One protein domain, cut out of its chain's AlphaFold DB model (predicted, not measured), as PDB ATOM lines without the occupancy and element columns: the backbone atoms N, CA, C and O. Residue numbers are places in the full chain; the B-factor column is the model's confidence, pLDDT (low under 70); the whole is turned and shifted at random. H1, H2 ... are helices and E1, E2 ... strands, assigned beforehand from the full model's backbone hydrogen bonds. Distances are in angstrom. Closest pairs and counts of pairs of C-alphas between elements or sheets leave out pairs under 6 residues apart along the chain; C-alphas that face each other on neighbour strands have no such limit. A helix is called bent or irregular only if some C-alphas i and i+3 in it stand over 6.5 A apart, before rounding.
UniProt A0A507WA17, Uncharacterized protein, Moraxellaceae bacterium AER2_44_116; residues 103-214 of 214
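What this domain is: This is residues 103 to 214 of the 214 residues of an uncharacterized protein of Moraxellaceae bacterium AER2_44_116 (UniProt A0A507WA17). A strongly twisted and curled sheet of four strands is the body, with H3 packed along E3 and H1 grazing the sheet by E1. H2 sits at the far end of E1, where E1 and E2 run on past E3, and the link of the E3 and E4 hairpin, residues 190 to 203, reaches 15 to 30 A from the mean of the C-alphas. The printed part has 112 residues with three named helices and four named strands, in the order H1 E1 H2 E2 H3 E3 E4; the mixed sheet runs E1 E2 E3 E4, and the class is mixed, helices and strands. It is only just loose, close to compact, with a radius of gyration of the C-alphas of 15.9 A and spans of 42 by 37 by 32 A.

How they stand to each other: H1, residues 103 to 112, only grazes the sheet, with residues 103 to 110; its closest C-alphas to E1, residues 117 to 125, are Leu 109 and Trp 117, 7.0 A. H2, residues 126 to 131, also only grazes the sheet; its closest C-alphas to E2, residues 144 to 154, are Val 126 and Ser 144, 5.4 A. E1 and E2 are antiparallel, with N 120 and O 151 at 2.9 A. E2 bends by 77 degrees at residue 148. E2 and E3, residues 181 to 189, are parallel, with N 183 and O 150 at 2.9 A. H3, residues 162 to 175, lies between them in the chain, a strand-helix-strand unit, two parallel neighbour strands joined through a helix, with a right-handed crossover. H3 is over E3 at a height over the sheet of 9.4 A and runs along the strands, at 22 degrees to E3 on the local plane. H1 and H3 only just touch, only at their ends, with 3 pairs of C-alphas within 8 A, the closest Leu 105 and Val 175 at 6.3 A; they run opposite ways at a shallow tilt of 28 degrees. E3 and E4, residues 204 to 209, form an antiparallel hairpin, with N 188 and O 205 at 2.9 A. In H1 every O i to N i+4 pair is within hydrogen-bond range; H3 has 6 of 10, and H2 0 of 2, with 2 of 3 O i to N i+3 pairs.

Where its parts are: H1 begins at C-alpha 103 (204.627, 176.918, 177.412) and spans 14.2 A. E1 spans 26.1 A, E2 25.6 A, H3 19.7 A and E3 24.8 A. H2 and H3 are irregular: C-alphas 127 and 130 are 8.3 A apart, 167 and 170 7.1 A. E4 ends at C-alpha 209 (212.906, 183.570, 196.575).

The domain as a whole: The C-alphas farthest apart, Ala 178 and Glu 196, are 47.3 A apart. The printed part has no cut; the links H2 to E2 and E3 to E4 are long. Mean pLDDT of the printed part is 75.1; residues 160, 162 and 188 to 214 are under 70.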
ATOM      1  N   GLY A 103     203.829 177.084 178.630       85.44
ATOM      2  CA  GLY A 103     204.627 176.918 177.412       85.44
ATOM      3  C   GLY A 103     205.434 178.162 177.022       85.44
ATOM      4  O   GLY A 103     206.562 178.027 176.561       85.44
ATOM      5  N   PHE A 104     204.908 179.374 177.250       86.00
ATOM      6  CA  PHE A 104     205.688 180.594 177.007       86.00
ATOM      7  C   PHE A 104     206.776 180.776 178.066       86.00
ATOM      8  O   PHE A 104     207.885 181.171 177.726       86.00
ATOM      9  N   LEU A 105     206.488 180.430 179.328       87.31
ATOM     10  CA  LEU A 105     207.497 180.420 180.388       87.31
ATOM     11  C   LEU A 105     208.636 179.446 180.056       87.31
ATOM     12  O   LEU A 105     209.792 179.835 180.140       87.31
ATOM     13  N   ALA A 106     208.315 178.226 179.618       88.31
ATOM     14  CA  ALA A 106     209.292 177.234 179.170       88.31
ATOM     15  C   ALA A 106     210.151 177.759 178.011       88.31
ATOM     16  O   ALA A 106     211.374 177.678 178.052       88.31
ATOM     17  N   PHE A 107     209.519 178.353 176.997       87.00
ATOM     18  CA  PHE A 107     210.229 178.972 175.880       87.00
ATOM     19  C   PHE A 107     211.142 180.118 176.340       87.00
ATOM     20  O   PHE A 107     212.295 180.197 175.924       87.00
ATOM     21  N   TYR A 108     210.655 180.983 177.229       86.12
ATOM     22  CA  TYR A 108     211.419 182.101 177.769       86.12
ATOM     23  C   TYR A 108     212.622 181.626 178.595       86.12
ATOM     24  O   TYR A 108     213.732 182.111 178.392       86.12
ATOM     25  N   LEU A 109     212.426 180.630 179.464       86.12
ATOM     26  CA  LEU A 109     213.498 180.004 180.235       86.12
ATOM     27  C   LEU A 109     214.507 179.299 179.326       86.12
ATOM     28  O   LEU A 109     215.701 179.456 179.543       86.12
ATOM     29  N   GLN A 110     214.069 178.625 178.258       86.50
ATOM     30  CA  GLN A 110     214.975 178.011 177.285       86.50
ATOM     31  C   GLN A 110     215.860 179.044 176.580       86.50
ATOM     32  O   GLN A 110     217.034 178.783 176.319       86.50
ATOM     33  N   MET A 111     215.314 180.226 176.290       81.75
ATOM     34  CA  MET A 111     216.079 181.317 175.688       81.75
ATOM     35  C   MET A 111     217.060 181.956 176.675       81.75
ATOM     36  O   MET A 111     218.113 182.422 176.248       81.75
ATOM     37  N   LEU A 112     216.754 181.947 177.975       81.00
ATOM     38  CA  LEU A 112     217.583 182.540 179.032       81.00
ATOM     39  C   LEU A 112     218.661 181.603 179.579       81.00
ATOM     40  O   LEU A 112     219.821 182.005 179.674       81.00
ATOM     41  N   TRP A 113     218.304 180.360 179.882       82.38
ATOM     42  CA  TRP A 113     219.186 179.328 180.420       82.38
ATOM     43  C   TRP A 113     218.833 177.982 179.779       82.38
ATOM     44  O   TRP A 113     217.968 177.269 180.277       82.38
ATOM     45  N   PRO A 114     219.432 177.618 178.637       83.12
ATOM     46  CA  PRO A 114     219.077 176.383 177.952       83.12
ATOM     47  C   PRO A 114     219.358 175.177 178.853       83.12
ATOM     48  O   PRO A 114     220.469 175.028 179.343       83.12
ATOM     49  N   ASN A 115     218.357 174.313 179.041       83.88
ATOM     50  CA  ASN A 115     218.442 173.050 179.794       83.88
ATOM     51  C   ASN A 115     218.796 173.151 181.295       83.88
ATOM     52  O   ASN A 115     218.949 172.118 181.936       83.88
ATOM     53  N   ALA A 116     218.851 174.356 181.867       86.06
ATOM     54  CA  ALA A 116     219.182 174.578 183.280       86.06
ATOM     55  C   ALA A 116     217.949 174.762 184.183       86.06
ATOM     56  O   ALA A 116     218.063 175.270 185.299       86.06
ATOM     57  N   TRP A 117     216.747 174.457 183.685       88.56
ATOM     58  CA  TRP A 117     215.490 174.733 184.378       88.56
ATOM     59  C   TRP A 117     214.544 173.542 184.341       88.56
ATOM     60  O   TRP A 117     214.492 172.782 183.374       88.56
ATOM     61  N   GLN A 118     213.710 173.446 185.370       90.00
ATOM     62  CA  GLN A 118     212.593 172.520 185.423       90.00
ATOM     63  C   GLN A 118     211.357 173.235 185.973       90.00
ATOM     64  O   GLN A 118     211.409 173.940 186.980       90.00
ATOM     65  N   ILE A 119     210.225 173.070 185.284       90.81
ATOM     66  CA  ILE A 119     208.927 173.592 185.725       90.81
ATOM     67  C   ILE A 119     208.176 172.455 186.411       90.81
ATOM     68  O   ILE A 119     207.906 171.428 185.788       90.81
ATOM     69  N   THR A 120     207.801 172.650 187.670       90.44
ATOM     70  CA  THR A 120     206.996 171.700 188.444       90.44
ATOM     71  C   THR A 120     205.725 172.377 188.938       90.44
ATOM     72  O   THR A 120     205.748 173.478 189.486       90.44
ATOM     73  N   GLN A 121     204.579 171.744 188.703       90.31
ATOM     74  CA  GLN A 121     203.302 172.213 189.233       90.31
ATOM     75  C   GLN A 121     203.017 171.504 190.551       90.31
ATOM     76  O   GLN A 121     203.195 170.291 190.655       90.31
ATOM     77  N   TYR A 122     202.571 172.259 191.552       90.94
ATOM     78  CA  TYR A 122     202.287 171.698 192.862       90.94
ATOM     79  C   TYR A 122     200.892 171.082 192.939       90.94
ATOM     80  O   TYR A 122     199.925 171.576 192.347       90.94
ATOM     81  N   TRP A 123     200.791 170.052 193.765       90.94
ATOM     82  CA  TRP A 123     199.584 169.322 194.105       90.94
ATOM     83  C   TRP A 123     199.177 169.605 195.544       90.94
ATOM     84  O   TRP A 123     200.015 169.887 196.404       90.94
ATOM     85  N   HIS A 124     197.882 169.507 195.819       90.75
ATOM     86  CA  HIS A 124     197.355 169.608 197.173       90.75
ATOM     87  C   HIS A 124     196.280 168.554 197.420       90.75
ATOM     88  O   HIS A 124     195.493 168.253 196.526       90.75
ATOM     89  N   SER A 125     196.252 167.970 198.619       90.06
ATOM     90  CA  SER A 125     195.279 166.930 198.959       90.06
ATOM     91  C   SER A 125     193.886 167.521 199.185       90.06
ATOM     92  O   SER A 125     193.731 168.554 199.837       90.06
ATOM     93  N   VAL A 126     192.855 166.825 198.699       87.62
ATOM     94  CA  VAL A 126     191.443 167.147 198.946       87.62
ATOM     95  C   VAL A 126     191.108 167.035 200.440       87.62
ATOM     96  O   VAL A 126     190.297 167.804 200.952       87.62
ATOM     97  N   ALA A 127     191.771 166.131 201.169       86.81
ATOM     98  CA  ALA A 127     191.546 165.938 202.602       86.81
ATOM     99  C   ALA A 127     191.946 167.165 203.442       86.81
ATOM    100  O   ALA A 127     191.369 167.403 204.500       86.81
ATOM    101  N   THR A 128     192.909 167.957 202.968       85.56
ATOM    102  CA  THR A 128     193.465 169.114 203.684       85.56
ATOM    103  C   THR A 128     193.109 170.450 203.034       85.56
ATOM    104  O   THR A 128     193.769 171.443 203.305       85.56
ATOM    105  N   VAL A 129     192.058 170.519 202.209       86.00
ATOM    106  CA  VAL A 129     191.684 171.735 201.447       86.00
ATOM    107  C   VAL A 129     191.587 172.993 202.315       86.00
ATOM    108  O   VAL A 129     191.953 174.077 201.865       86.00
ATOM    109  N   SER A 130     191.138 172.864 203.567       88.12
ATOM    110  CA  SER A 130     191.029 173.988 204.503       88.12
ATOM    111  C   SER A 130     192.370 174.629 204.868       88.12
ATOM    112  O   SER A 130     192.378 175.759 205.346       88.12
ATOM    113  N   SER A 131     193.494 173.932 204.671       87.62
ATOM    114  CA  SER A 131     194.835 174.450 204.941       87.62
ATOM    115  C   SER A 131     195.503 175.065 203.709       87.62
ATOM    116  O   SER A 131     196.627 175.544 203.831       87.62
ATOM    117  N   TYR A 132     194.868 175.088 202.534       82.69
ATOM    118  CA  TYR A 132     195.468 175.677 201.334       82.69
ATOM    119  C   TYR A 132     195.819 177.164 201.566       82.69
ATOM    120  O   TYR A 132     194.957 177.925 202.010       82.69
ATOM    121  N   PRO A 133     197.051 177.622 201.260       81.75
ATOM    122  CA  PRO A 133     198.085 176.968 200.447       81.75
ATOM    123  C   PRO A 133     199.181 176.208 201.223       81.75
ATOM    124  O   PRO A 133     200.191 175.843 200.627       81.75
ATOM    125  N   SER A 134     199.035 175.984 202.527       79.88
ATOM    126  CA  SER A 134     199.984 175.173 203.305       79.88
ATOM    127  C   SER A 134     199.821 173.673 202.998       79.88
ATOM    128  O   SER A 134     198.703 173.211 202.769       79.88
ATOM    129  N   ASN A 135     200.927 172.913 202.992       81.12
ATOM    130  CA  ASN A 135     201.011 171.480 202.631       81.12
ATOM    131  C   ASN A 135     200.829 171.169 201.133       81.12
ATOM    132  O   ASN A 135     200.035 170.311 200.742       81.12
ATOM    133  N   ILE A 136     201.560 171.882 200.279       85.81
ATOM    134  CA  ILE A 136     201.678 171.548 198.854       85.81
ATOM    135  C   ILE A 136     202.788 170.517 198.617       85.81
ATOM    136  O   ILE A 136     203.806 170.527 199.305       85.81
ATOM    137  N   VAL A 137     202.591 169.636 197.636       85.56
ATOM    138  CA  VAL A 137     203.505 168.533 197.297       85.56
ATOM    139  C   VAL A 137     203.867 168.606 195.812       85.56
ATOM    140  O   VAL A 137     203.072 169.061 194.994       85.56
ATOM    141  N   THR A 138     205.076 168.198 195.437       85.12
ATOM    142  CA  THR A 138     205.562 168.193 194.041       85.12
ATOM    143  C   THR A 138     205.029 167.028 193.207       85.12
ATOM    144  O   THR A 138     205.037 167.096 191.981       85.12
ATOM    145  N   HIS A 139     204.564 165.967 193.861       85.31
ATOM    146  CA  HIS A 139     204.107 164.733 193.230       85.31
ATOM    147  C   HIS A 139     202.596 164.564 193.380       85.31
ATOM    148  O   HIS A 139     201.999 165.012 194.362       85.31
ATOM    149  N   GLU A 140     201.994 163.897 192.399       86.06
ATOM    150  CA  GLU A 140     200.598 163.485 192.465       86.06
ATOM    151  C   GLU A 140     200.412 162.464 193.596       86.06
ATOM    152  O   GLU A 140     201.224 161.556 193.774       86.06
ATOM    153  N   ALA A 141     199.351 162.639 194.378       84.25
ATOM    154  CA  ALA A 141     199.000 161.779 195.499       84.25
ATOM    155  C   ALA A 141     197.524 161.395 195.367       84.25
ATOM    156  O   ALA A 141     196.738 162.138 194.776       84.25
ATOM    157  N   GLU A 142     197.125 160.250 195.916       85.12
ATOM    158  CA  GLU A 142     195.725 159.835 195.844       85.12
ATOM    159  C   GLU A 142     194.808 160.879 196.499       85.12
ATOM    160  O   GLU A 142     195.029 161.327 197.626       85.12
ATOM    161  N   GLY A 143     193.782 161.300 195.756       87.00
ATOM    162  CA  GLY A 143     192.877 162.354 196.201       87.00
ATOM    163  C   GLY A 143     193.527 163.739 196.270       87.00
ATOM    164  O   GLY A 143     193.151 164.526 197.138       87.00
ATOM    165  N   SER A 144     194.495 164.055 195.405       90.25
ATOM    166  CA  SER A 144     195.031 165.410 195.241       90.25
ATOM    167  C   SER A 144     194.514 166.110 193.978       90.25
ATOM    168  O   SER A 144     193.974 165.489 193.065       90.25
ATOM    169  N   PHE A 145     194.631 167.438 193.943       89.12
ATOM    170  CA  PHE A 145     194.298 168.266 192.786       89.12
ATOM    171  C   PHE A 145     195.456 169.199 192.419       89.12
ATOM    172  O   PHE A 145     196.248 169.611 193.274       89.12
ATOM    173  N   LEU A 146     195.533 169.548 191.131       90.81
ATOM    174  CA  LEU A 146     196.509 170.500 190.605       90.81
ATOM    175  C   LEU A 146     196.218 171.908 191.116       90.81
ATOM    176  O   LEU A 146     195.112 172.432 190.967       90.81
ATOM    177  N   THR A 147     197.237 172.550 191.671       89.19
ATOM    178  CA  THR A 147     197.126 173.917 192.181       89.19
ATOM    179  C   THR A 147     197.543 174.933 191.124       89.19
ATOM    180  O   THR A 147     198.212 174.613 190.142       89.19
ATOM    181  N   SER A 148     197.184 176.199 191.325       88.44
ATOM    182  CA  SER A 148     197.689 177.299 190.499       88.44
ATOM    183  C   SER A 148     199.143 177.682 190.808       88.44
ATOM    184  O   SER A 148     199.679 178.585 190.163       88.44
ATOM    185  N   ARG A 149     199.783 177.037 191.789       89.94
ATOM    186  CA  ARG A 149     201.163 177.307 192.195       89.94
ATOM    187  C   ARG A 149     202.123 176.456 191.375       89.94
ATOM    188  O   ARG A 149     201.967 175.240 191.272       89.94
ATOM    189  N   VAL A 150     203.123 177.108 190.803       90.69
ATOM    190  CA  VAL A 150     204.136 176.485 189.950       90.69
ATOM    191  C   VAL A 150     205.504 176.923 190.440       90.69
ATOM    192  O   VAL A 150     205.717 178.111 190.678       90.69
ATOM    193  N   ALA A 151     206.423 175.976 190.576       90.00
ATOM    194  CA  ALA A 151     207.820 176.249 190.847       90.00
ATOM    195  C   ALA A 151     208.670 176.108 189.587       90.00
ATOM    196  O   ALA A 151     208.486 175.197 188.779       90.00
ATOM    197  N   VAL A 152     209.625 177.019 189.453       90.44
ATOM    198  CA  VAL A 152     210.757 176.894 188.541       90.44
ATOM    199  C   VAL A 152     211.982 176.617 189.393       90.44
ATOM    200  O   VAL A 152     212.384 177.474 190.181       90.44
ATOM    201  N   THR A 153     212.544 175.423 189.246       88.56
ATOM    202  CA  THR A 153     213.830 175.056 189.835       88.56
ATOM    203  C   THR A 153     214.921 175.283 188.803       88.56
ATOM    204  O   THR A 153     214.773 174.906 187.638       88.56
ATOM    205  N   LEU A 154     215.991 175.949 189.222       86.81
ATOM    206  CA  LEU A 154     217.146 176.249 188.386       86.81
ATOM    207  C   LEU A 154     218.387 175.550 188.938       86.81
ATOM    208  O   LEU A 154     218.586 175.522 190.156       86.81
ATOM    209  N   ASP A 155     219.189 175.009 188.029       84.06
ATOM    210  CA  ASP A 155     220.458 174.345 188.322       84.06
ATOM    211  C   ASP A 155     221.567 175.401 188.524       84.06
ATOM    212  O   ASP A 155     221.859 176.158 187.590       84.06
ATOM    213  N   PRO A 156     222.163 175.513 189.726       78.81
ATOM    214  CA  PRO A 156     223.167 176.524 190.038       78.81
ATOM    215  C   PRO A 156     224.436 176.384 189.195       78.81
ATOM    216  O   PRO A 156     225.055 177.405 188.900       78.81
ATOM    217  N   ASP A 157     224.794 175.172 188.764       77.50
ATOM    218  CA  ASP A 157     226.042 174.914 188.037       77.50
ATOM    219  C   ASP A 157     225.974 175.398 186.584       77.50
ATOM    220  O   ASP A 157     226.992 175.704 185.960       77.50
ATOM    221  N   GLN A 158     224.762 175.510 186.039       76.50
ATOM    222  CA  GLN A 158     224.517 175.959 184.667       76.50
ATOM    223  C   GLN A 158     224.143 177.443 184.567       76.50
ATOM    224  O   GLN A 158     224.015 177.985 183.463       76.50
ATOM    225  N   ILE A 159     223.976 178.131 185.698       73.75
ATOM    226  CA  ILE A 159     223.682 179.564 185.730       73.75
ATOM    227  C   ILE A 159     224.991 180.354 185.785       73.75
ATOM    228  O   ILE A 159     225.760 180.257 186.733       73.75
ATOM    229  N   THR A 160     225.206 181.230 184.802       68.44
ATOM    230  CA  THR A 160     226.405 182.082 184.736       68.44
ATOM    231  C   THR A 160     226.539 183.022 185.939       68.44
ATOM    232  O   THR A 160     227.646 183.254 186.416       68.44
ATOM    233  N   ASN A 161     225.427 183.587 186.430       72.44
ATOM    234  CA  ASN A 161     225.445 184.514 187.560       72.44
ATOM    235  C   ASN A 161     224.156 184.448 188.413       72.44
ATOM    236  O   ASN A 161     223.111 184.963 188.001       72.44
ATOM    237  N   PRO A 162     224.206 183.894 189.638       69.31
ATOM    238  CA  PRO A 162     223.027 183.766 190.498       69.31
ATOM    239  C   PRO A 162     222.481 185.115 190.995       69.31
ATOM    240  O   PRO A 162     221.302 185.225 191.324       69.31
ATOM    241  N   SER A 163     223.291 186.183 191.003       73.50
ATOM    242  CA  SER A 163     222.826 187.523 191.399       73.50
ATOM    243  C   SER A 163     221.869 188.163 190.385       73.50
ATOM    244  O   SER A 163     221.098 189.066 190.724       73.50
ATOM    245  N   GLU A 164     221.883 187.695 189.136       73.50
ATOM    246  CA  GLU A 164     220.989 188.182 188.086       73.50
ATOM    247  C   GLU A 164     219.581 187.607 188.222       73.50
ATOM    248  O   GLU A 164     218.605 188.286 187.904       73.50
ATOM    249  N   LEU A 165     219.466 186.403 188.785       77.62
ATOM    250  CA  LEU A 165     218.201 185.708 188.994       77.62
ATOM    251  C   LEU A 165     217.225 186.557 189.812       77.62
ATOM    252  O   LEU A 165     216.080 186.739 189.403       77.62
ATOM    253  N   VAL A 166     217.701 187.178 190.895       78.19
ATOM    254  CA  VAL A 166     216.884 188.054 191.755       78.19
ATOM    255  C   VAL A 166     216.327 189.250 190.975       78.19
ATOM    256  O   VAL A 166     215.166 189.619 191.142       78.19
ATOM    257  N   LYS A 167     217.110 189.818 190.049       78.88
ATOM    258  CA  LYS A 167     216.671 190.933 189.189       78.88
ATOM    259  C   LYS A 167     215.632 190.496 188.152       78.88
ATOM    260  O   LYS A 167     214.886 191.328 187.641       78.88
ATOM    261  N   MET A 168     215.586 189.207 187.826       79.44
ATOM    262  CA  MET A 168     214.710 188.648 186.798       79.44
ATOM    263  C   MET A 168     213.385 188.112 187.329       79.44
ATOM    264  O   MET A 168     212.453 187.968 186.538       79.44
ATOM    265  N   ILE A 169     213.257 187.868 188.636       82.88
ATOM    266  CA  ILE A 169     212.009 187.392 189.255       82.88
ATOM    267  C   ILE A 169     210.792 188.234 188.829       82.88
ATOM    268  O   ILE A 169     209.796 187.640 188.403       82.88
ATOM    269  N   PRO A 170     210.833 189.585 188.840       83.94
ATOM    270  CA  PRO A 170     209.685 190.386 188.412       83.94
ATOM    271  C   PRO A 170     209.315 190.168 186.937       83.94
ATOM    272  O   PRO A 170     208.133 190.114 186.594       83.94
ATOM    273  N   ALA A 171     210.314 189.997 186.064       83.50
ATOM    274  CA  ALA A 171     210.093 189.716 184.648       83.50
ATOM    275  C   ALA A 171     209.475 188.323 184.452       83.50
ATOM    276  O   ALA A 171     208.496 188.181 183.722       83.50
ATOM    277  N   LEU A 172     209.975 187.307 185.163       85.00
ATOM    278  CA  LEU A 172     209.425 185.949 185.132       85.00
ATOM    279  C   LEU A 172     207.970 185.911 185.621       85.00
ATOM    280  O   LEU A 172     207.124 185.289 184.980       85.00
ATOM    281  N   LYS A 173     207.635 186.639 186.692       84.75
ATOM    282  CA  LYS A 173     206.248 186.754 187.179       84.75
ATOM    283  C   LYS A 173     205.313 187.415 186.159       84.75
ATOM    284  O   LYS A 173     204.143 187.060 186.093       84.75
ATOM    285  N   ARG A 174     205.821 188.337 185.336       82.69
ATOM    286  CA  ARG A 174     205.046 189.040 184.296       82.69
ATOM    287  C   ARG A 174     204.810 188.205 183.036       82.69
ATOM    288  O   ARG A 174     203.792 188.371 182.364       82.69
ATOM    289  N   VAL A 175     205.749 187.313 182.724       83.88
ATOM    290  CA  VAL A 175     205.662 186.318 181.641       83.88
ATOM    291  C   VAL A 175     204.547 185.306 181.921       83.88
ATOM    292  O   VAL A 175     203.861 184.847 181.003       83.88
ATOM    293  N   VAL A 176     204.353 184.969 183.195       85.50
ATOM    294  CA  VAL A 176     203.376 183.983 183.658       85.50
ATOM    295  C   VAL A 176     201.942 184.547 183.629       85.50
ATOM    296  O   VAL A 176     201.724 185.742 183.830       85.50
ATOM    297  N   PRO A 177     200.916 183.715 183.359       83.69
ATOM    298  CA  PRO A 177     199.521 184.156 183.374       83.69
ATOM    299  C   PRO A 177     199.086 184.598 184.769       83.69
ATOM    300  O   PRO A 177     199.408 183.928 185.742       83.69
ATOM    301  N   ALA A 178     198.230 185.618 184.858       81.25
ATOM    302  CA  ALA A 178     197.770 186.177 186.137       81.25
ATOM    303  C   ALA A 178     197.114 185.162 187.101       81.25
ATOM    304  O   ALA A 178     197.052 185.403 188.300       81.25
ATOM    305  N   ARG A 179     196.619 184.025 186.588       84.94
ATOM    306  CA  ARG A 179     196.024 182.954 187.404       84.94
ATOM    307  C   ARG A 179     197.046 182.021 188.059       84.94
ATOM    308  O   ARG A 179     196.637 181.184 188.852       84.94
ATOM    309  N   ILE A 180     198.319 182.092 187.672       87.69
ATOM    310  CA  ILE A 180     199.389 181.213 188.152       87.69
ATOM    311  C   ILE A 180     200.271 181.996 189.121       87.69
ATOM    312  O   ILE A 180     200.663 183.126 188.842       87.69
ATOM    313  N   VAL A 181     200.608 181.369 190.244       89.12
ATOM    314  CA  VAL A 181     201.553 181.908 191.225       89.12
ATOM    315  C   VAL A 181     202.895 181.222 191.009       89.12
ATOM    316  O   VAL A 181     203.003 180.007 191.181       89.12
ATOM    317  N   LEU A 182     203.894 181.999 190.593       88.69
ATOM    318  CA  LEU A 182     205.235 181.506 190.304       88.69
ATOM    319  C   LEU A 182     206.132 181.610 191.541       88.69
ATOM    320  O   LEU A 182     206.363 182.713 192.038       88.69
ATOM    321  N   ASN A 183     206.705 180.479 191.936       88.25
ATOM    322  CA  ASN A 183     207.823 180.401 192.866       88.25
ATOM    323  C   ASN A 183     209.101 180.085 192.082       88.25
ATOM    324  O   ASN A 183     209.098 179.239 191.190       88.25
ATOM    325  N   VAL A 184     210.198 180.771 192.396       85.75
ATOM    326  CA  VAL A 184     211.507 180.511 191.783       85.75
ATOM    327  C   VAL A 184     212.433 179.993 192.870       85.75
ATOM    328  O   VAL A 184     212.542 180.607 193.935       85.75
ATOM    329  N   ALA A 185     213.069 178.859 192.603       83.06
ATOM    330  CA  ALA A 185     213.998 178.217 193.512       83.06
ATOM    331  C   ALA A 185     215.297 177.845 192.795       83.06
ATOM    332  O   ALA A 185     215.291 177.493 191.616       83.06
ATOM    333  N   MET A 186     216.408 177.897 193.521       81.12
ATOM    334  CA  MET A 186     217.670 177.296 193.086       81.12
ATOM    335  C   MET A 186     217.855 175.968 193.805       81.12
ATOM    336  O   MET A 186     217.767 175.939 195.034       81.12
ATOM    337  N   GLY A 187     218.072 174.893 193.050       70.50
ATOM    338  CA  GLY A 187     218.340 173.572 193.608       70.50
ATOM    339  C   GLY A 187     219.819 173.445 193.926       70.50
ATOM    340  O   GLY A 187     220.616 173.265 193.023       70.50
ATOM    341  N   VAL A 188     220.204 173.577 195.190       66.12
ATOM    342  CA  VAL A 188     221.577 173.295 195.611       66.12
ATOM    343  C   VAL A 188     221.647 171.811 195.939       66.12
ATOM    344  O   VAL A 188     221.054 171.376 196.932       66.12
ATOM    345  N   ASP A 189     222.339 171.043 195.101       57.22
ATOM    346  CA  ASP A 189     222.691 169.668 195.439       57.22
ATOM    347  C   ASP A 189     223.732 169.708 196.555       57.22
ATOM    348  O   ASP A 189     224.807 170.297 196.430       57.22
ATOM    349  N   VAL A 190     223.368 169.141 197.701       57.19
ATOM    350  CA  VAL A 190     224.285 168.988 198.823       57.19
ATOM    351  C   VAL A 190     224.820 167.569 198.760       57.19
ATOM    352  O   VAL A 190     224.043 166.610 198.781       57.19
ATOM    353  N   ASP A 191     226.147 167.438 198.695       53.06
ATOM    354  CA  ASP A 191     226.802 166.134 198.750       53.06
ATOM    355  C   ASP A 191     226.270 165.349 199.957       53.06
ATOM    356  O   ASP A 191     226.259 165.872 201.082       53.06
ATOM    357  N   PRO A 192     225.801 164.104 199.760       48.91
ATOM    358  CA  PRO A 192     225.272 163.321 200.854       48.91
ATOM    359  C   PRO A 192     226.398 163.070 201.855       48.91
ATOM    360  O   PRO A 192     227.351 162.336 201.590       48.91
ATOM    361  N   ILE A 193     226.284 163.670 203.038       46.88
ATOM    362  CA  ILE A 193     227.067 163.241 204.190       46.88
ATOM    363  C   ILE A 193     226.567 161.832 204.498       46.88
ATOM    364  O   ILE A 193     225.441 161.663 204.969       46.88
ATOM    365  N   TYR A 194     227.374 160.825 204.166       42.38
ATOM    366  CA  TYR A 194     227.076 159.427 204.442       42.38
ATOM    367  C   TYR A 194     226.823 159.251 205.943       42.38
ATOM    368  O   TYR A 194     227.751 159.174 206.744       42.38
ATOM    369  N   LEU A 195     225.551 159.190 206.331       44.22
ATOM    370  CA  LEU A 195     225.150 158.561 207.575       44.22
ATOM    371  C   LEU A 195     225.034 157.069 207.252       44.22
ATOM    372  O   LEU A 195     224.266 156.704 206.364       44.22
ATOM    373  N   GLU A 196     225.817 156.217 207.916       36.62
ATOM    374  CA  GLU A 196     225.775 154.755 207.758       36.62
ATOM    375  C   GLU A 196     224.434 154.178 208.249       36.62
ATOM    376  O   GLU A 196     224.327 153.560 209.303       36.62
ATOM    377  N   VAL A 197     223.378 154.382 207.473       43.59
ATOM    378  CA  VAL A 197     222.126 153.632 207.520       43.59
ATOM    379  C   VAL A 197     221.712 153.480 206.061       43.59
ATOM    380  O   VAL A 197     221.625 154.475 205.355       43.59
ATOM    381  N   GLY A 198     221.534 152.240 205.591       38.91
ATOM    382  CA  GLY A 198     221.422 151.841 204.178       38.91
ATOM    383  C   GLY A 198     220.239 152.401 203.374       38.91
ATOM    384  O   GLY A 198     219.460 151.634 202.816       38.91
ATOM    385  N   MET A 199     220.120 153.722 203.275       38.66
ATOM    386  CA  MET A 199     219.254 154.444 202.354       38.66
ATOM    387  C   MET A 199     220.058 155.593 201.741       38.66
ATOM    388  O   MET A 199     220.567 156.453 202.456       38.66
ATOM    389  N   ALA A 200     220.182 155.609 200.414       33.38
ATOM    390  CA  ALA A 200     220.757 156.743 199.703       33.38
ATOM    391  C   ALA A 200     219.759 157.908 199.757       33.38
ATOM    392  O   ALA A 200     218.736 157.895 199.076       33.38
ATOM    393  N   PHE A 201     220.035 158.890 200.610       41.56
ATOM    394  CA  PHE A 201     219.312 160.155 200.674       41.56
ATOM    395  C   PHE A 201     220.204 161.233 200.061       41.56
ATOM    396  O   PHE A 201     221.302 161.468 200.557       41.56
ATOM    397  N   SER A 202     219.749 161.864 198.979       43.34
ATOM    398  CA  SER A 202     220.391 163.055 198.417       43.34
ATOM    399  C   SER A 202     219.590 164.281 198.877       43.34
ATOM    400  O   SER A 202     218.437 164.437 198.462       43.34
ATOM    401  N   PRO A 203     220.122 165.099 199.805       42.25
ATOM    402  CA  PRO A 203     219.473 166.339 200.197       42.25
ATOM    403  C   PRO A 203     219.587 167.378 199.079       42.25
ATOM    404  O   PRO A 203     220.678 167.850 198.775       42.25
ATOM    405  N   MET A 204     218.447 167.800 198.532       40.97
ATOM    406  CA  MET A 204     218.361 169.011 197.714       40.97
ATOM    407  C   MET A 204     217.923 170.180 198.603       40.97
ATOM    408  O   MET A 204     216.844 170.145 199.202       40.97
ATOM    409  N   VAL A 205     218.743 171.229 198.692       46.66
ATOM    410  CA  VAL A 205     218.373 172.482 199.363       46.66
ATOM    411  C   VAL A 205     217.835 173.449 198.319       46.66
ATOM    412  O   VAL A 205     218.578 173.988 197.505       46.66
ATOM    413  N   CYS A 206     216.528 173.694 198.355       50.16
ATOM    414  CA  CYS A 206     215.886 174.680 197.495       50.16
ATOM    415  C   CYS A 206     215.887 176.055 198.175       50.16
ATOM    416  O   CYS A 206     215.151 176.270 199.138       50.16
ATOM    417  N   LEU A 207     216.666 177.010 197.662       54.97
ATOM    418  CA  LEU A 207     216.558 178.410 198.083       54.97
ATOM    419  C   LEU A 207     215.380 179.056 197.356       54.97
ATOM    420  O   LEU A 207     215.479 179.368 196.171       54.97
ATOM    421  N   THR A 208     214.257 179.230 198.052       59.19
ATOM    422  CA  THR A 208     213.060 179.879 197.504       59.19
ATOM    423  C   THR A 208     213.141 181.390 197.666       59.19
ATOM    424  O   THR A 208     213.241 181.898 198.784       59.19
ATOM    425  N   PHE A 209     213.024 182.116 196.559       56.38
ATOM    426  CA  PHE A 209     212.906 183.570 196.575       56.38
ATOM    427  C   PHE A 209     211.420 183.943 196.591       56.38
ATOM    428  O   PHE A 209     210.789 184.091 195.542       56.38
ATOM    429  N   GLU A 210     210.832 184.038 197.782       51.34
ATOM    430  CA  GLU A 210     209.487 184.597 197.944       51.34
ATOM    431  C   GLU A 210     209.579 186.120 198.122       51.34
ATOM    432  O   GLU A 210     210.477 186.620 198.801       51.34
ATOM    433  N   ASP A 211     208.659 186.867 197.498       42.31
ATOM    434  CA  ASP A 211     208.521 188.294 197.803       42.31
ATOM    435  C   ASP A 211     208.015 188.387 199.242       42.31
ATOM    436  O   ASP A 211     206.849 188.092 199.518       42.31
ATOM    437  N   GLY A 212     208.903 188.768 200.158       35.00
ATOM    438  CA  GLY A 212     208.528 189.142 201.511       35.00
ATOM    439  C   GLY A 212     207.533 190.294 201.441       35.00
ATOM    440  O   GLY A 212     207.905 191.432 201.170       35.00
ATOM    441  N   THR A 213     206.261 189.984 201.661       33.25
ATOM    442  CA  THR A 213     205.250 190.981 201.994       33.25
ATOM    443  C   THR A 213     205.210 191.061 203.514       33.25
ATOM    444  O   THR A 213     204.723 190.150 204.183       33.25
ATOM    445  N   LEU A 214     205.820 192.121 204.045       31.48
ATOM    446  CA  LEU A 214     205.386 192.736 205.298       31.48
ATOM    447  C   LEU A 214     204.227 193.685 204.982       31.48
ATOM    448  O   LEU A 214     204.309 194.355 203.926       31.48
TER     449      LEU A 214